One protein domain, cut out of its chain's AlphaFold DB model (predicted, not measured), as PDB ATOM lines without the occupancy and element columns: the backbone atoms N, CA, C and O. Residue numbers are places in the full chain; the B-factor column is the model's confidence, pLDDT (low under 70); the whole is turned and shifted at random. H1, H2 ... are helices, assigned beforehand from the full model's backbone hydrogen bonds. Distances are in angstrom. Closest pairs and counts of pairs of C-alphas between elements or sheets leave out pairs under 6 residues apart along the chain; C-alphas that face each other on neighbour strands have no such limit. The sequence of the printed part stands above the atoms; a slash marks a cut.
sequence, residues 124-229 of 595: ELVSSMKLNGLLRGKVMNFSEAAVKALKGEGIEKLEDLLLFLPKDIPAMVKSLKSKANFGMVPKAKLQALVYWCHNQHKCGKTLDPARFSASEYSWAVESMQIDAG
ATOM      1  N   GLU A 124     416.654 242.554 867.393       59.44
ATOM      2  CA  GLU A 124     417.780 243.437 867.066       59.44
ATOM      3  C   GLU A 124     418.730 242.780 866.056       59.44
ATOM      4  O   GLU A 124     419.095 243.392 865.041       59.44
ATOM      5  N   LEU A 125     419.059 241.502 866.266       64.94
ATOM      6  CA  LEU A 125     419.912 240.727 865.370       64.94
ATOM      7  C   LEU A 125     419.296 240.617 863.965       64.94
ATOM      8  O   LEU A 125     419.974 240.868 862.965       64.94
ATOM      9  N   VAL A 126     417.998 240.306 863.866       66.94
ATOM     10  CA  VAL A 126     417.276 240.232 862.581       66.94
ATOM     11  C   VAL A 126     417.212 241.598 861.892       66.94
ATOM     12  O   VAL A 126     417.430 241.689 860.677       66.94
ATOM     13  N   SER A 127     416.947 242.670 862.640       68.12
ATOM     14  CA  SER A 127     416.875 244.033 862.098       68.12
ATOM     15  C   SER A 127     418.224 244.494 861.547       68.12
ATOM     16  O   SER A 127     418.293 245.004 860.422       68.12
ATOM     17  N   SER A 128     419.314 244.219 862.269       67.44
ATOM     18  CA  SER A 128     420.656 244.532 861.784       67.44
ATOM     19  C   SER A 128     421.046 243.670 860.582       67.44
ATOM     20  O   SER A 128     421.590 244.188 859.603       67.44
ATOM     21  N   MET A 129     420.714 242.373 860.551       69.69
ATOM     22  CA  MET A 129     420.934 241.527 859.369       69.69
ATOM     23  C   MET A 129     420.240 242.085 858.117       69.69
ATOM     24  O   MET A 129     420.865 242.129 857.053       69.69
ATOM     25  N   LYS A 130     419.002 242.588 858.239       79.38
ATOM     26  CA  LYS A 130     418.280 243.239 857.131       79.38
ATOM     27  C   LYS A 130     418.977 244.514 856.644       79.38
ATOM     28  O   LYS A 130     419.132 244.677 855.434       79.38
ATOM     29  N   LEU A 131     419.460 245.382 857.544       82.56
ATOM     30  CA  LEU A 131     420.229 246.573 857.151       82.56
ATOM     31  C   LEU A 131     421.519 246.193 856.401       82.56
ATOM     32  O   LEU A 131     421.814 246.751 855.346       82.56
ATOM     33  N   ASN A 132     422.259 245.194 856.890       83.44
ATOM     34  CA  ASN A 132     423.477 244.707 856.228       83.44
ATOM     35  C   ASN A 132     423.196 244.087 854.850       83.44
ATOM     36  O   ASN A 132     424.030 244.189 853.947       83.44
ATOM     37  N   GLY A 133     422.035 243.447 854.685       82.75
ATOM     38  CA  GLY A 133     421.533 242.977 853.395       82.75
ATOM     39  C   GLY A 133     421.229 244.134 852.442       82.75
ATOM     40  O   GLY A 133     421.640 244.088 851.285       82.75
ATOM     41  N   LEU A 134     420.591 245.203 852.930       86.81
ATOM     42  CA  LEU A 134     420.294 246.391 852.130       86.81
ATOM     43  C   LEU A 134     421.566 247.124 851.678       86.81
ATOM     44  O   LEU A 134     421.715 247.414 850.492       86.81
ATOM     45  N   LEU A 135     422.501 247.386 852.599       86.75
ATOM     46  CA  LEU A 135     423.745 248.110 852.311       86.75
ATOM     47  C   LEU A 135     424.647 247.359 851.316       86.75
ATOM     48  O   LEU A 135     425.266 247.989 850.457       86.75
ATOM     49  N   ARG A 136     424.690 246.021 851.380       85.56
ATOM     50  CA  ARG A 136     425.417 245.171 850.412       85.56
ATOM     51  C   ARG A 136     424.595 244.819 849.162       85.56
ATOM     52  O   ARG A 136     425.144 244.281 848.206       85.56
ATOM     53  N   GLY A 137     423.295 245.113 849.148       84.44
ATOM     54  CA  GLY A 137     422.389 244.802 848.044       84.44
ATOM     55  C   GLY A 137     422.646 245.648 846.793       84.44
ATOM     56  O   GLY A 137     423.279 246.699 846.858       84.44
ATOM     57  N   LYS A 138     422.099 245.219 845.644       80.44
ATOM     58  CA  LYS A 138     422.354 245.823 844.314       80.44
ATOM     59  C   LYS A 138     422.158 247.349 844.256       80.44
ATOM     60  O   LYS A 138     422.882 248.025 843.532       80.44
ATOM     61  N   VAL A 139     421.200 247.893 845.018       82.31
ATOM     62  CA  VAL A 139     420.895 249.336 845.053       82.31
ATOM     63  C   VAL A 139     422.010 250.122 845.748       82.31
ATOM     64  O   VAL A 139     422.558 251.058 845.166       82.31
ATOM     65  N   MET A 140     422.405 249.732 846.962       86.06
ATOM     66  CA  MET A 140     423.432 250.446 847.731       86.06
ATOM     67  C   MET A 140     424.847 250.072 847.265       86.06
ATOM     68  O   MET A 140     425.622 250.959 846.901       86.06
ATOM     69  N   ASN A 141     425.134 248.774 847.144       87.38
ATOM     70  CA  ASN A 141     426.406 248.199 846.699       87.38
ATOM     71  C   ASN A 141     427.623 248.735 847.483       87.38
ATOM     72  O   ASN A 141     428.584 249.244 846.903       87.38
ATOM     73  N   PHE A 142     427.550 248.701 848.817       89.12
ATOM     74  CA  PHE A 142     428.662 249.082 849.691       89.12
ATOM     75  C   PHE A 142     429.605 247.897 849.910       89.12
ATOM     76  O   PHE A 142     429.168 246.755 850.057       89.12
ATOM     77  N   SER A 143     430.908 248.179 849.979       87.19
ATOM     78  CA  SER A 143     431.911 247.171 850.323       87.19
ATOM     79  C   SER A 143     431.757 246.707 851.772       87.19
ATOM     80  O   SER A 143     431.281 247.444 852.638       87.19
ATOM     81  N   GLU A 144     432.215 245.493 852.066       85.88
ATOM     82  CA  GLU A 144     432.156 244.936 853.421       85.88
ATOM     83  C   GLU A 144     432.910 245.795 854.447       85.88
ATOM     84  O   GLU A 144     432.408 246.025 855.546       85.88
ATOM     85  N   ALA A 145     434.051 246.374 854.057       86.25
ATOM     86  CA  ALA A 145     434.776 247.344 854.874       86.25
ATOM     87  C   ALA A 145     433.935 248.596 855.191       86.25
ATOM     88  O   ALA A 145     433.934 249.056 856.329       86.25
ATOM     89  N   ALA A 146     433.177 249.126 854.221       86.00
ATOM     90  CA  ALA A 146     432.299 250.278 854.434       86.00
ATOM     91  C   ALA A 146     431.124 249.951 855.371       86.00
ATOM     92  O   ALA A 146     430.787 250.757 856.234       86.00
ATOM     93  N   VAL A 147     430.538 248.754 855.259       87.75
ATOM     94  CA  VAL A 147     429.471 248.297 856.167       87.75
ATOM     95  C   VAL A 147     430.007 248.068 857.584       87.75
ATOM     96  O   VAL A 147     429.401 248.532 858.548       87.75
ATOM     97  N   LYS A 148     431.186 247.445 857.728       87.06
ATOM     98  CA  LYS A 148     431.867 247.284 859.024       87.06
ATOM     99  C   LYS A 148     432.227 248.636 859.655       87.06
ATOM    100  O   LYS A 148     432.109 248.790 860.866       87.06
ATOM    101  N   ALA A 149     432.618 249.621 858.846       87.31
ATOM    102  CA  ALA A 149     432.902 250.975 859.307       87.31
ATOM    103  C   ALA A 149     431.648 251.696 859.836       87.31
ATOM    104  O   ALA A 149     431.735 252.312 860.892       87.31
ATOM    105  N   LEU A 150     430.493 251.576 859.161       86.94
ATOM    106  CA  LEU A 150     429.218 252.156 859.620       86.94
ATOM    107  C   LEU A 150     428.731 251.523 860.932       86.94
ATOM    108  O   LEU A 150     428.379 252.249 861.859       86.94
ATOM    109  N   LYS A 151     428.800 250.189 861.055       86.38
ATOM    110  CA  LYS A 151     428.549 249.504 862.337       86.38
ATOM    111  C   LYS A 151     429.465 250.007 863.450       86.38
ATOM    112  O   LYS A 151     429.021 250.241 864.562       86.38
ATOM    113  N   GLY A 152     430.742 250.223 863.136       84.25
ATOM    114  CA  GLY A 152     431.736 250.765 864.063       84.25
ATOM    115  C   GLY A 152     431.542 252.237 864.461       84.25
ATOM    116  O   GLY A 152     432.428 252.777 865.122       84.25
ATOM    117  N   GLU A 153     430.448 252.883 864.039       84.12
ATOM    118  CA  GLU A 153     429.948 254.179 864.531       84.12
ATOM    119  C   GLU A 153     428.569 254.040 865.220       84.12
ATOM    120  O   GLU A 153     427.939 255.047 865.532       84.12
ATOM    121  N   GLY A 154     428.082 252.812 865.448       84.62
ATOM    122  CA  GLY A 154     426.786 252.538 866.082       84.62
ATOM    123  C   GLY A 154     425.579 252.549 865.137       84.62
ATOM    124  O   GLY A 154     424.455 252.654 865.611       84.62
ATOM    125  N   ILE A 155     425.778 252.460 863.815       86.50
ATOM    126  CA  ILE A 155     424.674 252.327 862.849       86.50
ATOM    127  C   ILE A 155     424.394 250.837 862.633       86.50
ATOM    128  O   ILE A 155     425.036 250.183 861.804       86.50
ATOM    129  N   GLU A 156     423.437 250.298 863.384       84.25
ATOM    130  CA  GLU A 156     423.088 248.875 863.367       84.25
ATOM    131  C   GLU A 156     421.697 248.613 862.784       84.25
ATOM    132  O   GLU A 156     421.499 247.601 862.107       84.25
ATOM    133  N   LYS A 157     420.761 249.544 862.973       86.31
ATOM    134  CA  LYS A 157     419.371 249.506 862.512       86.31
ATOM    135  C   LYS A 157     419.070 250.683 861.581       86.31
ATOM    136  O   LYS A 157     419.808 251.660 861.477       86.31
ATOM    137  N   LEU A 158     417.947 250.587 860.869       85.00
ATOM    138  CA  LEU A 158     417.497 251.636 859.946       85.00
ATOM    139  C   LEU A 158     417.036 252.910 860.689       85.00
ATOM    140  O   LEU A 158     417.065 254.000 860.124       85.00
ATOM    141  N   GLU A 159     416.649 252.770 861.959       87.06
ATOM    142  CA  GLU A 159     416.236 253.857 862.856       87.06
ATOM    143  C   GLU A 159     417.410 254.752 863.280       87.06
ATOM    144  O   GLU A 159     417.240 255.967 863.361       87.06
ATOM    145  N   ASP A 160     418.619 254.199 863.432       88.62
ATOM    146  CA  ASP A 160     419.825 254.956 863.812       88.62
ATOM    147  C   ASP A 160     420.179 256.028 862.766       88.62
ATOM    148  O   ASP A 160     420.750 257.074 863.080       88.62
ATOM    149  N   LEU A 161     419.776 255.820 861.506       88.88
ATOM    150  CA  LEU A 161     419.931 256.805 860.433       88.88
ATOM    151  C   LEU A 161     419.069 258.064 860.631       88.88
ATOM    152  O   LEU A 161     419.386 259.098 860.040       88.88
ATOM    153  N   LEU A 162     418.021 258.023 861.464       88.12
ATOM    154  CA  LEU A 162     417.203 259.198 861.793       88.12
ATOM    155  C   LEU A 162     417.961 260.223 862.653       88.12
ATOM    156  O   LEU A 162     417.588 261.398 862.659       88.12
ATOM    157  N   LEU A 163     419.040 259.811 863.334       87.06
ATOM    158  CA  LEU A 163     419.909 260.696 864.120       87.06
ATOM    159  C   LEU A 163     420.694 261.692 863.248       87.06
ATOM    160  O   LEU A 163     421.147 262.723 863.743       87.06
ATOM    161  N   PHE A 164     420.838 261.405 861.952       88.75
ATOM    162  CA  PHE A 164     421.594 262.214 861.000       88.75
ATOM    163  C   PHE A 164     420.658 262.923 860.020       88.75
ATOM    164  O   PHE A 164     419.677 262.345 859.554       88.75
ATOM    165  N   LEU A 165     420.982 264.155 859.621       86.81
ATOM    166  CA  LEU A 165     420.357 264.785 858.457       86.81
ATOM    167  C   LEU A 165     421.196 264.496 857.196       86.81
ATOM    168  O   LEU A 165     422.416 264.331 857.288       86.81
ATOM    169  N   PRO A 166     420.610 264.520 855.981       86.94
ATOM    170  CA  PRO A 166     421.352 264.279 854.733       86.94
ATOM    171  C   PRO A 166     422.567 265.203 854.523       86.94
ATOM    172  O   PRO A 166     423.510 264.844 853.817       86.94
ATOM    173  N   LYS A 167     422.574 266.384 855.155       87.06
ATOM    174  CA  LYS A 167     423.683 267.354 855.144       87.06
ATOM    175  C   LYS A 167     424.857 266.990 856.073       87.06
ATOM    176  O   LYS A 167     425.949 267.519 855.874       87.06
ATOM    177  N   ASP A 168     424.654 266.098 857.046       88.62
ATOM    178  CA  ASP A 168     425.655 265.717 858.059       88.62
ATOM    179  C   ASP A 168     426.492 264.505 857.602       88.62
ATOM    180  O   ASP A 168     427.680 264.389 857.911       88.62
ATOM    181  N   ILE A 169     425.909 263.648 856.755       90.19
ATOM    182  CA  ILE A 169     426.563 262.488 856.124       90.19
ATOM    183  C   ILE A 169     427.909 262.822 855.442       90.19
ATOM    184  O   ILE A 169     428.852 262.052 855.616       90.19
ATOM    185  N   PRO A 170     428.097 263.952 854.722       89.44
ATOM    186  CA  PRO A 170     429.416 264.399 854.264       89.44
ATOM    187  C   PRO A 170     430.507 264.478 855.343       89.44
ATOM    188  O   PRO A 170     431.669 264.219 855.026       89.44
ATOM    189  N   ALA A 171     430.158 264.855 856.577       88.50
ATOM    190  CA  ALA A 171     431.095 264.974 857.692       88.50
ATOM    191  C   ALA A 171     431.356 263.612 858.350       88.50
ATOM    192  O   ALA A 171     432.516 263.249 858.538       88.50
ATOM    193  N   MET A 172     430.308 262.816 858.583       88.69
ATOM    194  CA  MET A 172     430.413 261.433 859.078       88.69
ATOM    195  C   MET A 172     431.248 260.546 858.136       88.69
ATOM    196  O   MET A 172     432.164 259.839 858.541       88.69
ATOM    197  N   VAL A 173     431.017 260.645 856.826       88.44
ATOM    198  CA  VAL A 173     431.819 259.931 855.823       88.44
ATOM    199  C   VAL A 173     433.280 260.421 855.801       88.44
ATOM    200  O   VAL A 173     434.181 259.677 855.413       88.44
ATOM    201  N   LYS A 174     433.555 261.658 856.243       88.00
ATOM    202  CA  LYS A 174     434.919 262.192 856.359       88.00
ATOM    203  C   LYS A 174     435.655 261.652 857.593       88.00
ATOM    204  O   LYS A 174     436.850 261.394 857.459       88.00
ATOM    205  N   SER A 175     434.993 261.462 858.741       85.69
ATOM    206  CA  SER A 175     435.609 260.813 859.916       85.69
ATOM    207  C   SER A 175     435.886 259.330 859.660       85.69
ATOM    208  O   SER A 175     436.949 258.832 860.023       85.69
ATOM    209  N   LEU A 176     435.001 258.654 858.920       86.19
ATOM    210  CA  LEU A 176     435.135 257.240 858.557       86.19
ATOM    211  C   LEU A 176     436.293 256.896 857.603       86.19
ATOM    212  O   LEU A 176     436.581 255.713 857.415       86.19
ATOM    213  N   LYS A 177     436.989 257.883 857.018       82.81
ATOM    214  CA  LYS A 177     438.037 257.661 856.000       82.81
ATOM    215  C   LYS A 177     439.189 256.755 856.438       82.81
ATOM    216  O   LYS A 177     439.792 256.114 855.584       82.81
ATOM    217  N   SER A 178     439.513 256.716 857.730       82.12
ATOM    218  CA  SER A 178     440.541 255.822 858.282       82.12
ATOM    219  C   SER A 178     440.079 254.364 858.384       82.12
ATOM    220  O   SER A 178     440.914 253.465 858.369       82.12
ATOM    221  N   LYS A 179     438.761 254.128 858.473       82.31
ATOM    222  CA  LYS A 179     438.135 252.802 858.588       82.31
ATOM    223  C   LYS A 179     437.723 252.238 857.220       82.31
ATOM    224  O   LYS A 179     437.865 251.041 856.991       82.31
ATOM    225  N   ALA A 180     437.218 253.078 856.310       83.94
ATOM    226  CA  ALA A 180     436.839 252.684 854.951       83.94
ATOM    227  C   ALA A 180     436.845 253.862 853.960       83.94
ATOM    228  O   ALA A 180     436.499 254.995 854.299       83.94
ATOM    229  N   ASN A 181     437.171 253.584 852.693       79.56
ATOM    230  CA  ASN A 181     437.134 254.588 851.630       79.56
ATOM    231  C   ASN A 181     435.739 254.676 850.985       79.56
ATOM    232  O   ASN A 181     435.339 253.806 850.210       79.56
ATOM    233  N   PHE A 182     435.016 255.757 851.269       82.12
ATOM    234  CA  PHE A 182     433.741 256.079 850.630       82.12
ATOM    235  C   PHE A 182     433.957 257.032 849.447       82.12
ATOM    236  O   PHE A 182     434.244 258.218 849.626       82.12
ATOM    237  N   GLY A 183     433.761 256.524 848.228       82.69
ATOM    238  CA  GLY A 183     433.700 257.356 847.025       82.69
ATOM    239  C   GLY A 183     432.472 258.281 846.993       82.69
ATOM    240  O   GLY A 183     431.564 258.183 847.823       82.69
ATOM    241  N   MET A 184     432.403 259.157 845.983       83.94
ATOM    242  CA  MET A 184     431.288 260.105 845.828       83.94
ATOM    243  C   MET A 184     429.920 259.414 845.708       83.94
ATOM    244  O   MET A 184     428.958 259.864 846.327       83.94
ATOM    245  N   VAL A 185     429.838 258.304 844.964       85.88
ATOM    246  CA  VAL A 185     428.578 257.572 844.743       85.88
ATOM    247  C   VAL A 185     428.066 256.888 846.026       85.88
ATOM    248  O   VAL A 185     426.917 257.146 846.382       85.88
ATOM    249  N   PRO A 186     428.863 256.102 846.786       87.12
ATOM    250  CA  PRO A 186     428.440 255.583 848.092       87.12
ATOM    251  C   PRO A 186     427.953 256.661 849.069       87.12
ATOM    252  O   PRO A 186     426.934 256.477 849.731       87.12
ATOM    253  N   LYS A 187     428.631 257.815 849.116       88.69
ATOM    254  CA  LYS A 187     428.206 258.955 849.939       88.69
ATOM    255  C   LYS A 187     426.818 259.468 849.525       88.69
ATOM    256  O   LYS A 187     425.955 259.604 850.386       88.69
ATOM    257  N   ALA A 188     426.591 259.720 848.234       88.06
ATOM    258  CA  ALA A 188     425.298 260.193 847.732       88.06
ATOM    259  C   ALA A 188     424.167 259.178 847.993       88.06
ATOM    260  O   ALA A 188     423.072 259.560 848.398       88.06
ATOM    261  N   LYS A 189     424.458 257.878 847.859       90.00
ATOM    262  CA  LYS A 189     423.532 256.792 848.215       90.00
ATOM    263  C   LYS A 189     423.148 256.799 849.692       90.00
ATOM    264  O   LYS A 189     421.973 256.658 850.010       90.00
ATOM    265  N   LEU A 190     424.110 257.016 850.591       90.56
ATOM    266  CA  LEU A 190     423.834 257.116 852.027       90.56
ATOM    267  C   LEU A 190     422.995 258.359 852.367       90.56
ATOM    268  O   LEU A 190     422.085 258.273 853.184       90.56
ATOM    269  N   GLN A 191     423.238 259.491 851.693       91.69
ATOM    270  CA  GLN A 191     422.407 260.697 851.822       91.69
ATOM    271  C   GLN A 191     420.954 260.449 851.385       91.69
ATOM    272  O   GLN A 191     420.031 260.831 852.103       91.69
ATOM    273  N   ALA A 192     420.749 259.762 850.256       90.94
ATOM    274  CA  ALA A 192     419.422 259.397 849.758       90.94
ATOM    275  C   ALA A 192     418.694 258.404 850.683       90.94
ATOM    276  O   ALA A 192     417.507 258.582 850.952       90.94
ATOM    277  N   LEU A 193     419.397 257.400 851.226       91.12
ATOM    278  CA  LEU A 193     418.823 256.461 852.197       91.12
ATOM    279  C   LEU A 193     418.357 257.184 853.471       91.12
ATOM    280  O   LEU A 193     417.242 256.957 853.929       91.12
ATOM    281  N   VAL A 194     419.174 258.095 854.010       91.44
ATOM    282  CA  VAL A 194     418.827 258.910 855.188       91.44
ATOM    283  C   VAL A 194     417.619 259.806 854.894       91.44
ATOM    284  O   VAL A 194     416.669 259.822 855.674       91.44
ATOM    285  N   TYR A 195     417.596 260.491 853.744       90.44
ATOM    286  CA  TYR A 195     416.445 261.292 853.310       90.44
ATOM    287  C   TYR A 195     415.158 260.450 853.226       90.44
ATOM    288  O   TYR A 195     414.114 260.855 853.744       90.44
ATOM    289  N   TRP A 196     415.236 259.250 852.644       91.31
ATOM    290  CA  TRP A 196     414.112 258.318 852.565       91.31
ATOM    291  C   TRP A 196     413.643 257.847 853.949       91.31
ATOM    292  O   TRP A 196     412.439 257.872 854.200       91.31
ATOM    293  N   CYS A 197     414.553 257.507 854.871       90.12
ATOM    294  CA  CYS A 197     414.197 257.119 856.245       90.12
ATOM    295  C   CYS A 197     413.427 258.240 856.956       90.12
ATOM    296  O   CYS A 197     412.355 258.002 857.515       90.12
ATOM    297  N   HIS A 198     413.915 259.483 856.855       88.44
ATOM    298  CA  HIS A 198     413.211 260.663 857.367       88.44
ATOM    299  C   HIS A 198     411.825 260.827 856.736       88.44
ATOM    300  O   HIS A 198     410.881 261.174 857.441       88.44
ATOM    301  N   ASN A 199     411.662 260.566 855.435       86.62
ATOM    302  CA  ASN A 199     410.352 260.649 854.786       86.62
ATOM    303  C   ASN A 199     409.376 259.552 855.248       86.62
ATOM    304  O   ASN A 199     408.221 259.858 855.543       86.62
ATOM    305  N   GLN A 200     409.827 258.298 855.362       87.12
ATOM    306  CA  GLN A 200     408.994 257.201 855.877       87.12
ATOM    307  C   GLN A 200     408.550 257.478 857.319       87.12
ATOM    308  O   GLN A 200     407.362 257.368 857.619       87.12
ATOM    309  N   HIS A 201     409.472 257.929 858.177       86.62
ATOM    310  CA  HIS A 201     409.173 258.290 859.563       86.62
ATOM    311  C   HIS A 201     408.160 259.446 859.652       86.62
ATOM    312  O   HIS A 201     407.163 259.329 860.362       86.62
ATOM    313  N   LYS A 202     408.330 260.521 858.860       83.25
ATOM    314  CA  LYS A 202     407.346 261.623 858.758       83.25
ATOM    315  C   LYS A 202     405.964 261.138 858.316       83.25
ATOM    316  O   LYS A 202     404.967 261.637 858.827       83.25
ATOM    317  N   CYS A 203     405.899 260.174 857.397       82.56
ATOM    318  CA  CYS A 203     404.654 259.555 856.926       82.56
ATOM    319  C   CYS A 203     404.099 258.476 857.878       82.56
ATOM    320  O   CYS A 203     403.130 257.800 857.538       82.56
ATOM    321  N   GLY A 204     404.724 258.249 859.039       79.81
ATOM    322  CA  GLY A 204     404.309 257.217 859.992       79.81
ATOM    323  C   GLY A 204     404.454 255.780 859.491       79.81
ATOM    324  O   GLY A 204     403.833 254.873 860.042       79.81
ATOM    325  N   LYS A 205     405.242 255.565 858.435       83.62
ATOM    326  CA  LYS A 205     405.462 254.258 857.820       83.62
ATOM    327  C   LYS A 205     406.588 253.524 858.536       83.62
ATOM    328  O   LYS A 205     407.610 254.109 858.887       83.62
ATOM    329  N   THR A 206     406.411 252.217 858.717       84.19
ATOM    330  CA  THR A 206     407.435 251.350 859.306       84.19
ATOM    331  C   THR A 206     408.691 251.302 858.433       84.19
ATOM    332  O   THR A 206     408.612 251.102 857.215       84.19
ATOM    333  N   LEU A 207     409.850 251.473 859.076       84.56
ATOM    334  CA  LEU A 207     411.172 251.437 858.454       84.56
ATOM    335  C   LEU A 207     411.585 249.991 858.147       84.56
ATOM    336  O   LEU A 207     412.302 249.347 858.907       84.56
ATOM    337  N   ASP A 208     411.122 249.478 857.009       83.50
ATOM    338  CA  ASP A 208     411.500 248.161 856.494       83.50
ATOM    339  C   ASP A 208     412.585 248.286 855.404       83.50
ATOM    340  O   ASP A 208     412.300 248.835 854.333       83.50
ATOM    341  N   PRO A 209     413.805 247.749 855.615       82.69
ATOM    342  CA  PRO A 209     414.864 247.749 854.607       82.69
ATOM    343  C   PRO A 209     414.456 247.133 853.260       82.69
ATOM    344  O   PRO A 209     414.984 247.546 852.229       82.69
ATOM    345  N   ALA A 210     413.496 246.198 853.228       81.56
ATOM    346  CA  ALA A 210     413.019 245.599 851.979       81.56
ATOM    347  C   ALA A 210     412.237 246.582 851.082       81.56
ATOM    348  O   ALA A 210     412.110 246.347 849.880       81.56
ATOM    349  N   ARG A 211     411.739 247.698 851.635       83.94
ATOM    350  CA  ARG A 211     411.006 248.728 850.880       83.94
ATOM    351  C   ARG A 211     411.908 249.711 850.135       83.94
ATOM    352  O   ARG A 211     411.408 250.424 849.272       83.94
ATOM    353  N   PHE A 212     413.213 249.760 850.419       86.81
ATOM    354  CA  PHE A 212     414.141 250.650 849.711       86.81
ATOM    355  C   PHE A 212     414.584 250.041 848.370       86.81
ATOM    356  O   PHE A 212     415.672 249.481 848.223       86.81
ATOM    357  N   SER A 213     413.692 250.120 847.383       87.94
ATOM    358  CA  SER A 213     413.928 249.652 846.015       87.94
ATOM    359  C   SER A 213     414.785 250.635 845.198       87.94
ATOM    360  O   SER A 213     415.069 251.759 845.615       87.94
ATOM    361  N   ALA A 214     415.151 250.239 843.973       85.94
ATOM    362  CA  ALA A 214     415.820 251.135 843.028       85.94
ATOM    363  C   ALA A 214     414.979 252.382 842.673       85.94
ATOM    364  O   ALA A 214     415.554 253.449 842.467       85.94
ATOM    365  N   SER A 215     413.643 252.267 842.650       86.44
ATOM    366  CA  SER A 215     412.732 253.390 842.385       86.44
ATOM    367  C   SER A 215     412.561 254.315 843.592       86.44
ATOM    368  O   SER A 215     412.416 255.522 843.421       86.44
ATOM    369  N   GLU A 216     412.625 253.790 844.822       87.81
ATOM    370  CA  GLU A 216     412.693 254.642 846.018       87.81
ATOM    371  C   GLU A 216     414.027 255.388 846.104       87.81
ATOM    372  O   GLU A 216     414.053 256.553 846.500       87.81
ATOM    373  N   TYR A 217     415.127 254.749 845.693       88.12
ATOM    374  CA  TYR A 217     416.431 255.399 845.609       88.12
ATOM    375  C   TYR A 217     416.446 256.547 844.587       88.12
ATOM    376  O   TYR A 217     416.886 257.643 844.939       88.12
ATOM    377  N   SER A 218     415.954 256.339 843.356       87.25
ATOM    378  CA  SER A 218     415.906 257.413 842.350       87.25
ATOM    379  C   SER A 218     415.026 258.573 842.818       87.25
ATOM    380  O   SER A 218     415.486 259.714 842.837       87.25
ATOM    381  N   TRP A 219     413.828 258.272 843.333       88.44
ATOM    382  CA  TRP A 219     412.928 259.273 843.910       88.44
ATOM    383  C   TRP A 219     413.574 260.062 845.060       88.44
ATOM    384  O   TRP A 219     413.410 261.281 845.140       88.44
ATOM    385  N   ALA A 220     414.320 259.401 845.953       88.00
ATOM    386  CA  ALA A 220     414.979 260.062 847.078       88.00
ATOM    387  C   ALA A 220     416.125 260.982 846.623       88.00
ATOM    388  O   ALA A 220     416.312 262.049 847.207       88.00
ATOM    389  N   VAL A 221     416.867 260.609 845.574       88.38
ATOM    390  CA  VAL A 221     417.898 261.471 844.968       88.38
ATOM    391  C   VAL A 221     417.267 262.689 844.293       88.38
ATOM    392  O   VAL A 221     417.700 263.808 844.559       88.38
ATOM    393  N   GLU A 222     416.239 262.489 843.467       86.62
ATOM    394  CA  GLU A 222     415.526 263.566 842.767       86.62
ATOM    395  C   GLU A 222     414.875 264.543 843.756       86.62
ATOM    396  O   GLU A 222     415.083 265.751 843.668       86.62
ATOM    397  N   SER A 223     414.165 264.027 844.762       83.88
ATOM    398  CA  SER A 223     413.519 264.850 845.792       83.88
ATOM    399  C   SER A 223     414.538 265.648 846.605       83.88
ATOM    400  O   SER A 223     414.351 266.842 846.819       83.88
ATOM    401  N   MET A 224     415.665 265.031 846.986       86.00
ATOM    402  CA  MET A 224     416.751 265.730 847.677       86.00
ATOM    403  C   MET A 224     417.381 266.831 846.806       86.00
ATOM    404  O   MET A 224     417.790 267.854 847.346       86.00
ATOM    405  N   GLN A 225     417.463 266.658 845.483       84.62
ATOM    406  CA  GLN A 225     417.939 267.708 844.570       84.62
ATOM    407  C   GLN A 225     416.933 268.858 844.438       84.62
ATOM    408  O   GLN A 225     417.336 270.018 844.482       84.62
ATOM    409  N   ILE A 226     415.636 268.549 844.339       82.00
ATOM    410  CA  ILE A 226     414.551 269.544 844.301       82.00
ATOM    411  C   ILE A 226     414.504 270.355 845.607       82.00
ATOM    412  O   ILE A 226     414.344 271.573 845.571       82.00
ATOM    413  N   ASP A 227     414.684 269.703 846.757       77.00
ATOM    414  CA  ASP A 227     414.703 270.347 848.076       77.00
ATOM    415  C   ASP A 227     416.008 271.092 848.392       77.00
ATOM    416  O   ASP A 227     416.011 271.978 849.246       77.00
ATOM    417  N   ALA A 228     417.110 270.744 847.721       75.88
ATOM    418  CA  ALA A 228     418.391 271.443 847.825       75.88
ATOM    419  C   ALA A 228     418.513 272.647 846.872       75.88
ATOM    420  O   ALA A 228     419.480 273.403 846.984       75.88
ATOM    421  N   GLY A 229     417.570 272.824 845.940       70.50
ATOM    422  CA  GLY A 229     417.464 274.041 845.137       70.50
ATOM    423  C   GLY A 229     417.170 275.265 846.008       70.50
ATOM    424  O   GLY A 229     416.590 275.142 847.090       70.50
TER     425      GLY A 229
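What this domain is: This is residues 124 to 229 of the 595 residues of an uncharacterized protein of Phormidium sp. SL48-SHIP (UniProt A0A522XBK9). The long helix H5 runs through the middle of a rounded body; H6 crosses it, H3 and H4 pack on it, and a hairpin of H1 and H2 makes another side. The 106 printed residues hold six named helices, H1 to H6 in order; the class is all helix. The whole is compact, with a radius of gyration of the C-alphas of 12.8 A and spans of 33 by 33 by 25 A.

How they stand to each other: Start at H1, residues 124 to 136, which touches H2, residues 144 to 151, with residues 132 to 136 alone, closest at C-alphas 135 and 147, 6.9 A. The hub H5, residues 184 to 202, touches H6, residues 214 to 228, about perpendicular at 88 degrees, with 189 to 196 alone; C-alphas 192 and 220 are closest, 5.2 A. H5 also touches H3, residues 160 to 163, and H4, residues 169 to 178, closest at C-alphas 161 and 194, 5.8 A, and 169 and 191, 6.2 A. Every O i to N i+4 pair is within hydrogen-bond range in H1, H2, H5 and H6, and 4 of 6 in H4.

Where its parts are: Find C-alpha 124 at (417.780, 243.437, 867.066); H5 runs 27.3 A, and H6 21.0 A to C-alpha 228 at (418.391, 271.443, 847.825).

The domain as a whole: The printed part has no cut; H5 to H6 is a long link; residues 124 to 129 are under pLDDT 70.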